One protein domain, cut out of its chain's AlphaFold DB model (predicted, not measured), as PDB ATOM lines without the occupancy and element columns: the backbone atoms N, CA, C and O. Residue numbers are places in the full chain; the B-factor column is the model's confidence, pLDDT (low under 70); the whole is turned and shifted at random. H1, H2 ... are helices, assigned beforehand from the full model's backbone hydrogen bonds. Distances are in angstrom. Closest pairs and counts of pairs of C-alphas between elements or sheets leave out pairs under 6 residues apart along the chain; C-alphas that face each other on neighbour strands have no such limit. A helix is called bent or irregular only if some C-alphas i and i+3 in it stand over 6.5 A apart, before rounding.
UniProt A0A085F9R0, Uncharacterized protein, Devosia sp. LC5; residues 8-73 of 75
ATOM      1  N   GLU A   8      21.344 -12.842  15.391       80.69
ATOM      2  CA  GLU A   8      22.201 -13.985  15.105       80.69
ATOM      3  C   GLU A   8      23.450 -13.589  14.299       80.69
ATOM      4  O   GLU A   8      24.574 -13.750  14.778       80.69
ATOM      5  N   ALA A   9      23.272 -13.001  13.111       83.62
ATOM      6  CA  ALA A   9      24.386 -12.614  12.243       83.62
ATOM      7  C   ALA A   9      25.295 -11.563  12.905       83.62
ATOM      8  O   ALA A   9      26.526 -11.648  12.831       83.62
ATOM      9  N   THR A  10      24.699 -10.611  13.627       87.12
ATOM     10  CA  THR A  10      25.456  -9.598  14.371       87.12
ATOM     11  C   THR A  10      26.255 -10.210  15.520       87.12
ATOM     12  O   THR A  10      27.421  -9.861  15.716       87.12
ATOM     13  N   LEU A  11      25.672 -11.150  16.270       84.62
ATOM     14  CA  LEU A  11      26.374 -11.881  17.329       84.62
ATOM     15  C   LEU A  11      27.562 -12.675  16.775       84.62
ATOM     16  O   LEU A  11      28.656 -12.612  17.336       84.62
ATOM     17  N   ALA A  12      27.368 -13.356  15.648       83.62
ATOM     18  CA  ALA A  12      28.401 -14.118  14.958       83.62
ATOM     19  C   ALA A  12      29.581 -13.256  14.487       83.62
ATOM     20  O   ALA A  12      30.736 -13.685  14.589       83.62
ATOM     21  N   LYS A  13      29.305 -12.046  13.991       85.12
ATOM     22  CA  LYS A  13      30.325 -11.070  13.587       85.12
ATOM     23  C   LYS A  13      31.076 -10.509  14.793       85.12
ATOM     24  O   LYS A  13      32.305 -10.524  14.817       85.12
ATOM     25  N   LEU A  14      30.349 -10.090  15.831       85.62
ATOM     26  CA  LEU A  14      30.945  -9.552  17.055       85.62
ATOM     27  C   LEU A  14      31.806 -10.587  17.783       85.62
ATOM     28  O   LEU A  14      32.854 -10.219  18.301       85.62
ATOM     29  N   ALA A  15      31.414 -11.862  17.786       83.25
ATOM     30  CA  ALA A  15      32.217 -12.939  18.364       83.25
ATOM     31  C   ALA A  15      33.565 -13.135  17.645       83.25
ATOM     32  O   ALA A  15      34.554 -13.472  18.289       83.25
ATOM     33  N   LYS A  16      33.633 -12.874  16.330       80.62
ATOM     34  CA  LYS A  16      34.882 -12.927  15.553       80.62
ATOM     35  C   LYS A  16      35.774 -11.699  15.791       80.62
ATOM     36  O   LYS A  16      36.994 -11.807  15.769       80.62
ATOM     37  N   GLU A  17      35.172 -10.532  16.015       79.44
ATOM     38  CA  GLU A  17      35.870  -9.242  16.156       79.44
ATOM     39  C   GLU A  17      36.197  -8.851  17.611       79.44
ATOM     40  O   GLU A  17      36.950  -7.899  17.857       79.44
ATOM     41  N   ARG A  18      35.580  -9.513  18.597       73.75
ATOM     42  CA  ARG A  18      35.684  -9.189  20.026       73.75
ATOM     43  C   ARG A  18      35.844 -10.474  20.833       73.75
ATOM     44  O   ARG A  18      34.971 -11.326  20.827       73.75
ATOM     45  N   GLY A  19      36.913 -10.567  21.623       71.44
ATOM     46  CA  GLY A  19      37.198 -11.766  22.426       71.44
ATOM     47  C   GLY A  19      36.467 -11.870  23.773       71.44
ATOM     48  O   GLY A  19      36.628 -12.863  24.468       71.44
ATOM     49  N   SER A  20      35.691 -10.859  24.196       82.25
ATOM     50  CA  SER A  20      35.065 -10.843  25.531       82.25
ATOM     51  C   SER A  20      33.546 -10.699  25.476       82.25
ATOM     52  O   SER A  20      33.021  -9.730  24.922       82.25
ATOM     53  N   HIS A  21      32.838 -11.596  26.171       80.12
ATOM     54  CA  HIS A  21      31.379 -11.571  26.342       80.12
ATOM     55  C   HIS A  21      30.850 -10.203  26.813       80.12
ATOM     56  O   HIS A  21      29.834  -9.728  26.305       80.12
ATOM     57  N   LYS A  22      31.550  -9.511  27.725       81.69
ATOM     58  CA  LYS A  22      31.128  -8.173  28.189       81.69
ATOM     59  C   LYS A  22      31.130  -7.143  27.056       81.69
ATOM     60  O   LYS A  22      30.220  -6.318  26.987       81.69
ATOM     61  N   ALA A  23      32.127  -7.198  26.170       83.44
ATOM     62  CA  ALA A  23      32.223  -6.303  25.022       83.44
ATOM     63  C   ALA A  23      31.130  -6.607  23.988       83.44
ATOM     64  O   ALA A  23      30.457  -5.685  23.528       83.44
ATOM     65  N   ILE A  24      30.890  -7.891  23.704       85.19
ATOM     66  CA  ILE A  24      29.834  -8.343  22.786       85.19
ATOM     67  C   ILE A  24      28.456  -7.908  23.299       85.19
ATOM     68  O   ILE A  24      27.709  -7.250  22.583       85.19
ATOM     69  N   MET A  25      28.130  -8.190  24.564       84.88
ATOM     70  CA  MET A  25      26.834  -7.842  25.159       84.88
ATOM     71  C   MET A  25      26.594  -6.326  25.199       84.88
ATOM     72  O   MET A  25      25.467  -5.870  24.994       84.88
ATOM     73  N   LYS A  26      27.644  -5.530  25.450       88.00
ATOM     74  CA  LYS A  26      27.560  -4.065  25.396       88.00
ATOM     75  C   LYS A  26      27.190  -3.591  23.993       88.00
ATOM     76  O   LYS A  26      26.325  -2.731  23.867       88.00
ATOM     77  N   GLU A  27      27.820  -4.147  22.966       88.19
ATOM     78  CA  GLU A  27      27.600  -3.720  21.585       88.19
ATOM     79  C   GLU A  27      26.249  -4.199  21.040       88.19
ATOM     80  O   GLU A  27      25.497  -3.410  20.472       88.19
ATOM     81  N   VAL A  28      25.860  -5.442  21.334       88.56
ATOM     82  CA  VAL A  28      24.540  -5.979  20.965       88.56
ATOM     83  C   VAL A  28      23.413  -5.155  21.574       88.56
ATOM     84  O   VAL A  28      22.435  -4.869  20.896       88.56
ATOM     85  N   ARG A  29      23.541  -4.711  22.829       89.31
ATOM     86  CA  ARG A  29      22.524  -3.854  23.459       89.31
ATOM     87  C   ARG A  29      22.426  -2.462  22.840       89.31
ATOM     88  O   ARG A  29      21.354  -1.872  22.901       89.31
ATOM     89  N   LYS A  30      23.508  -1.937  22.257       89.62
ATOM     90  CA  LYS A  30      23.445  -0.678  21.499       89.62
ATOM     91  C   LYS A  30      22.714  -0.866  20.172       89.62
ATOM     92  O   LYS A  30      21.913  -0.017  19.806       89.62
ATOM     93  N   LEU A  31      22.988  -1.970  19.474       88.19
ATOM     94  CA  LEU A  31      22.412  -2.268  18.159       88.19
ATOM     95  C   LEU A  31      20.957  -2.758  18.252       88.19
ATOM     96  O   LEU A  31      20.134  -2.433  17.401       88.19
ATOM     97  N   TYR A  32      20.617  -3.483  19.320       88.62
ATOM     98  CA  TYR A  32      19.294  -4.053  19.575       88.62
ATOM     99  C   TYR A  32      18.798  -3.676  20.980       88.62
ATOM    100  O   TYR A  32      18.657  -4.542  21.848       88.62
ATOM    101  N   PRO A  33      18.478  -2.394  21.234       88.25
ATOM    102  CA  PRO A  33      18.084  -1.918  22.565       88.25
ATOM    103  C   PRO A  33      16.771  -2.531  23.073       88.25
ATOM    104  O   PRO A  33      16.518  -2.555  24.273       88.25
ATOM    105  N   ARG A  34      15.935  -3.049  22.163       88.81
ATOM    106  CA  ARG A  34      14.681  -3.748  22.486       88.81
ATOM    107  C   ARG A  34      14.859  -5.252  22.713       88.81
ATOM    108  O   ARG A  34      13.913  -5.902  23.148       88.81
ATOM    109  N   ALA A  35      16.031  -5.818  22.411       86.12
ATOM    110  CA  ALA A  35      16.275  -7.238  22.619       86.12
ATOM    111  C   ALA A  35      16.487  -7.518  24.110       86.12
ATOM    112  O   ALA A  35      17.408  -7.007  24.752       86.12
ATOM    113  N   SER A  36      15.635  -8.372  24.668       89.25
ATOM    114  CA  SER A  36      15.821  -8.866  26.027       89.25
ATOM    115  C   SER A  36      17.106  -9.690  26.132       89.25
ATOM    116  O   SER A  36      17.543 -10.338  25.177       89.25
ATOM    117  N   LYS A  37      17.680  -9.754  27.339       86.00
ATOM    118  CA  LYS A  37      18.847 -10.610  27.619       86.00
ATOM    119  C   LYS A  37      18.601 -12.063  27.179       86.00
ATOM    120  O   LYS A  37      19.494 -12.689  26.623       86.00
ATOM    121  N   LYS A  38      17.377 -12.571  27.368       87.25
ATOM    122  CA  LYS A  38      16.965 -13.924  26.961       87.25
ATOM    123  C   LYS A  38      16.979 -14.113  25.441       87.25
ATOM    124  O   LYS A  38      17.414 -15.162  24.981       87.25
ATOM    125  N   GLN A  39      16.530 -13.120  24.673       84.25
ATOM    126  CA  GLN A  39      16.570 -13.168  23.205       84.25
ATOM    127  C   GLN A  39      18.006 -13.167  22.682       84.25
ATOM    128  O   GLN A  39      18.330 -13.977  21.825       84.25
ATOM    129  N   ILE A  40      18.875 -12.332  23.257       85.31
ATOM    130  CA  ILE A  40      20.301 -12.279  22.898       85.31
ATOM    131  C   ILE A  40      20.976 -13.626  23.164       85.31
ATOM    132  O   ILE A  40      21.672 -14.151  22.303       85.31
ATOM    133  N   ILE A  41      20.726 -14.210  24.339       84.50
ATOM    134  CA  ILE A  41      21.270 -15.523  24.703       84.50
ATOM    135  C   ILE A  41      20.746 -16.610  23.754       84.50
ATOM    136  O   ILE A  41      21.536 -17.412  23.265       84.50
ATOM    137  N   ARG A  42      19.442 -16.629  23.441       85.31
ATOM    138  CA  ARG A  42      18.873 -17.598  22.485       85.31
ATOM    139  C   ARG A  42      19.470 -17.473  21.089       85.31
ATOM    140  O   ARG A  42      19.790 -18.497  20.508       85.31
ATOM    141  N   ALA A  43      19.626 -16.255  20.577       84.19
ATOM    142  CA  ALA A  43      20.224 -16.021  19.265       84.19
ATOM    143  C   ALA A  43      21.695 -16.463  19.227       84.19
ATOM    144  O   ALA A  43      22.136 -17.058  18.247       84.19
ATOM    145  N   ALA A  44      22.440 -16.249  20.318       83.56
ATOM    146  CA  ALA A  44      23.810 -16.739  20.443       83.56
ATOM    147  C   ALA A  44      23.867 -18.275  20.424       83.56
ATOM    148  O   ALA A  44      24.691 -18.844  19.716       83.56
ATOM    149  N   PHE A  45      22.964 -18.944  21.150       80.19
ATOM    150  CA  PHE A  45      22.860 -20.405  21.127       80.19
ATOM    151  C   PHE A  45      22.435 -20.946  19.762       80.19
ATOM    152  O   PHE A  45      23.012 -21.925  19.307       80.19
ATOM    153  N   ALA A  46      21.465 -20.312  19.103       80.50
ATOM    154  CA  ALA A  46      21.021 -20.711  17.772       80.50
ATOM    155  C   ALA A  46      22.187 -20.672  16.774       80.50
ATOM    156  O   ALA A  46      22.432 -21.660  16.094       80.50
ATOM    157  N   GLN A  47      22.973 -19.592  16.780       81.31
ATOM    158  CA  GLN A  47      24.169 -19.478  15.940       81.31
ATOM    159  C   GLN A  47      25.279 -20.453  16.309       81.31
ATOM    160  O   GLN A  47      25.991 -20.921  15.428       81.31
ATOM    161  N   MET A  48      25.453 -20.753  17.595       78.19
ATOM    162  CA  MET A  48      26.416 -21.758  18.033       78.19
ATOM    163  C   MET A  48      26.037 -23.149  17.518       78.19
ATOM    164  O   MET A  48      26.913 -23.867  17.064       78.19
ATOM    165  N   ILE A  49      24.754 -23.514  17.571       77.19
ATOM    166  CA  ILE A  49      24.248 -24.803  17.077       77.19
ATOM    167  C   ILE A  49      24.357 -24.870  15.551       77.19
ATOM    168  O   ILE A  49      24.886 -25.839  15.024       77.19
ATOM    169  N   GLU A  50      23.932 -23.818  14.853       75.44
ATOM    170  CA  GLU A  50      24.007 -23.727  13.389       75.44
ATOM    171  C   GLU A  50      25.459 -23.823  12.889       75.44
ATOM    172  O   GLU A  50      25.745 -24.530  11.932       75.44
ATOM    173  N   ARG A  51      26.408 -23.192  13.592       68.25
ATOM    174  CA  ARG A  51      27.842 -23.290  13.274       68.25
ATOM    175  C   ARG A  51      28.500 -24.581  13.751       68.25
ATOM    176  O   ARG A  51      29.521 -24.969  13.197       68.25
ATOM    177  N   ALA A  52      27.947 -25.241  14.765       64.31
ATOM    178  CA  ALA A  52      28.438 -26.532  15.235       64.31
ATOM    179  C   ALA A  52      28.233 -27.644  14.202       64.31
ATOM    180  O   ALA A  52      29.018 -28.589  14.165       64.31
ATOM    181  N   GLU A  53      27.207 -27.518  13.359       61.88
ATOM    182  CA  GLU A  53      27.001 -28.405  12.213       61.88
ATOM    183  C   GLU A  53      28.030 -28.156  11.092       61.88
ATOM    184  O   GLU A  53      28.303 -29.063  10.307       61.88
ATOM    185  N   GLU A  54      28.655 -26.972  11.051       61.84
ATOM    186  CA  GLU A  54      29.687 -26.601  10.070       61.84
ATOM    187  C   GLU A  54      31.132 -26.858  10.556       61.84
ATOM    188  O   GLU A  54      32.026 -27.012   9.725       61.84
ATOM    189  N   ASP A  55      31.376 -26.934  11.872       59.09
ATOM    190  CA  ASP A  55      32.700 -27.180  12.468       59.09
ATOM    191  C   ASP A  55      32.602 -27.984  13.788       59.09
ATOM    192  O   ASP A  55      32.338 -27.464  14.881       59.09
ATOM    193  N   LEU A  56      32.808 -29.300  13.679       57.50
ATOM    194  CA  LEU A  56      32.679 -30.262  14.782       57.50
ATOM    195  C   LEU A  56      33.777 -30.133  15.855       57.50
ATOM    196  O   LEU A  56      33.571 -30.566  16.993       57.50
ATOM    197  N   ASP A  57      34.925 -29.533  15.529       58.34
ATOM    198  CA  ASP A  57      36.073 -29.472  16.443       58.34
ATOM    199  C   ASP A  57      35.928 -28.359  17.493       58.34
ATOM    200  O   ASP A  57      36.376 -28.511  18.634       58.34
ATOM    201  N   SER A  58      35.249 -27.257  17.157       58.47
ATOM    202  CA  SER A  58      35.032 -26.123  18.069       58.47
ATOM    203  C   SER A  58      33.718 -26.200  18.860       58.47
ATOM    204  O   SER A  58      33.562 -25.531  19.888       58.47
ATOM    205  N   SER A  59      32.781 -27.046  18.433       60.59
ATOM    206  CA  SER A  59      31.441 -27.153  19.017       60.59
ATOM    207  C   SER A  59      31.358 -28.026  20.268       60.59
ATOM    208  O   SER A  59      30.598 -27.702  21.184       60.59
ATOM    209  N   ARG A  60      32.178 -29.078  20.367       64.81
ATOM    210  CA  ARG A  60      32.232 -29.965  21.545       64.81
ATOM    211  C   ARG A  60      32.605 -29.241  22.848       64.81
ATOM    212  O   ARG A  60      31.837 -29.346  23.802       64.81
ATOM    213  N   PRO A  61      33.680 -28.429  22.907       69.81
ATOM    214  CA  PRO A  61      34.031 -27.701  24.132       69.81
ATOM    215  C   PRO A  61      32.955 -26.697  24.580       69.81
ATOM    216  O   PRO A  61      32.752 -26.484  25.775       69.81
ATOM    217  N   LEU A  62      32.240 -26.083  23.627       63.34
ATOM    218  CA  LEU A  62      31.140 -25.155  23.912       63.34
ATOM    219  C   LEU A  62      29.882 -25.883  24.407       63.34
ATOM    220  O   LEU A  62      29.170 -25.366  25.273       63.34
ATOM    221  N   GLN A  63      29.625 -27.089  23.896       66.50
ATOM    222  CA  GLN A  63      28.567 -27.968  24.385       66.50
ATOM    223  C   GLN A  63      28.846 -28.435  25.820       66.50
ATOM    224  O   GLN A  63      27.959 -28.325  26.668       66.50
ATOM    225  N   ASP A  64      30.072 -28.872  26.119       68.75
ATOM    226  CA  ASP A  64      30.481 -29.294  27.466       68.75
ATOM    227  C   ASP A  64      30.364 -28.146  28.479       68.75
ATOM    228  O   ASP A  64      29.827 -28.322  29.576       68.75
ATOM    229  N   PHE A  65      30.772 -26.937  28.079       68.88
ATOM    230  CA  PHE A  65      30.597 -25.724  28.875       68.88
ATOM    231  C   PHE A  65      29.116 -25.436  29.173       68.88
ATOM    232  O   PHE A  65      28.745 -25.175  30.317       68.88
ATOM    233  N   ALA A  66      28.244 -25.528  28.166       64.25
ATOM    234  CA  ALA A  66      26.810 -25.303  28.345       64.25
ATOM    235  C   ALA A  66      26.145 -26.362  29.246       64.25
ATOM    236  O   ALA A  66      25.221 -26.031  29.991       64.25
ATOM    237  N   ILE A  67      26.602 -27.620  29.205       71.31
ATOM    238  CA  ILE A  67      26.128 -28.688  30.098       71.31
ATOM    239  C   ILE A  67      26.548 -28.403  31.546       71.31
ATOM    240  O   ILE A  67      25.708 -28.487  32.443       71.31
ATOM    241  N   ALA A  68      27.805 -28.009  31.768       69.81
ATOM    242  CA  ALA A  68      28.329 -27.688  33.095       69.81
ATOM    243  C   ALA A  68      27.606 -26.493  33.742       69.81
ATOM    244  O   ALA A  68      27.185 -26.577  34.895       69.81
ATOM    245  N   GLU A  69      27.378 -25.418  32.981       72.94
ATOM    246  CA  GLU A  69      26.681 -24.214  33.461       72.94
ATOM    247  C   GLU A  69      25.162 -24.410  33.620       72.94
ATOM    248  O   GLU A  69      24.501 -23.663  34.341       72.94
ATOM    249  N   ARG A  70      24.574 -25.417  32.963       60.16
ATOM    250  CA  ARG A  70      23.167 -25.788  33.174       60.16
ATOM    251  C   ARG A  70      22.970 -26.516  34.504       60.16
ATOM    252  O   ARG A  70      21.939 -26.331  35.142       60.16
ATOM    253  N   SER A  71      23.937 -27.329  34.924       54.03
ATOM    254  CA  SER A  71      23.854 -28.099  36.174       54.03
ATOM    255  C   SER A  71      24.065 -27.265  37.441       54.03
ATOM    256  O   SER A  71      23.717 -27.723  38.523       54.03
ATOM    257  N   SER A  72      24.581 -26.040  37.331       52.75
ATOM    258  CA  SER A  72      24.721 -25.096  38.448       52.75
ATOM    259  C   SER A  72      23.493 -24.197  38.663       52.75
ATOM    260  O   SER A  72      23.490 -23.396  39.595       52.75
ATOM    261  N   ALA A  73      22.439 -24.339  37.847       49.38
ATOM    262  CA  ALA A  73      21.190 -23.580  37.976       49.38
ATOM    263  C   ALA A  73      20.101 -24.271  38.826       49.38
ATOM    264  O   ALA A  73      19.042 -23.681  39.020       49.38
TER     265      ALA A  73
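Overview. This is residues 8 to 73 of the 75 residues of an uncharacterized protein of Devosia sp. LC5 (UniProt A0A085F9R0). Two helical V shapes are joined through the long helix H3: H1 and H2 form a pair over one side of it, with H1 meeting H3 by its first residues and running away from it at a wide angle, and H4 folds back from the end of H3 as the second arm of a hairpin. H3 and H4 meet near the turn between them and spread from there, and residues 67 to 73, of which 67 to 71 belong to H4, stick out. The printed part has 66 residues with four named helices in the order H1, H2, H3, H4 and no named strand, and its class is all helix. It is compact, with a radius of gyration of the C-alphas of 12.4 A, and it spans 31 by 29 by 18 A.

Arrangement. H1, residues 8 to 17, touches H2, residues 21 to 31, and the two run opposite ways at a steep tilt of 48 degrees. Their closest C-alphas are those of Leu 14 and Ile 24, 6.0 A apart. H3, residues 37 to 52, touches H1 with residues 43 to 47 alone, about perpendicular at 76 degrees; the closest C-alphas are those of Glu 8 and Ala 43, 5.0 A apart. H2 and H3 are close but not clearly touching, with the C-alphas of Val 28 and Ile 40 closest at 7.8 A. Their tilt of 68 degrees is steep, only just short of about perpendicular, and they run opposite ways. H4, residues 56 to 71, forms a helical hairpin with H3. In it residues 48 to 52 of H3 touch residues 58 to 59 of H4, and the closest C-alphas, those of Ala 52 and Ser 59, are 4.9 A apart. H3 and H4 run opposite ways at a steep tilt of 36 degrees, only just more than shallow. H4 is apart from H1 and from H2. The helix packing is mostly crossed, with no touching pair at a shallow tilt. Every backbone O i to N i+4 pair is within hydrogen-bond range in H1, H2 and H3, and 9 of 12 are in H4.

Along the chain. H1 begins at C-alpha 8 at (22.201, -13.985, 15.105) and measures 14.5 A from first to last C-alpha. H2 measures 15.3 A and H3 22.3 A, with C-alpha 37 of H3 at (18.847, -10.610, 27.619). H4 measures 23.2 A and ends at C-alpha 71 at (23.854, -28.099, 36.174). H4 is neither bent nor irregular, but only just: C-alphas 57 and 60 are 6.4 A apart.

Size, cuts and confidence. The two C-alphas farthest apart are those of Arg 34 and Asp 57, at 34.0 A. The printed part has no cut, and its three links are tight. The mean pLDDT of the printed part is 76.5; residues 51 to 66, 68 and 70 to 73 are under 70.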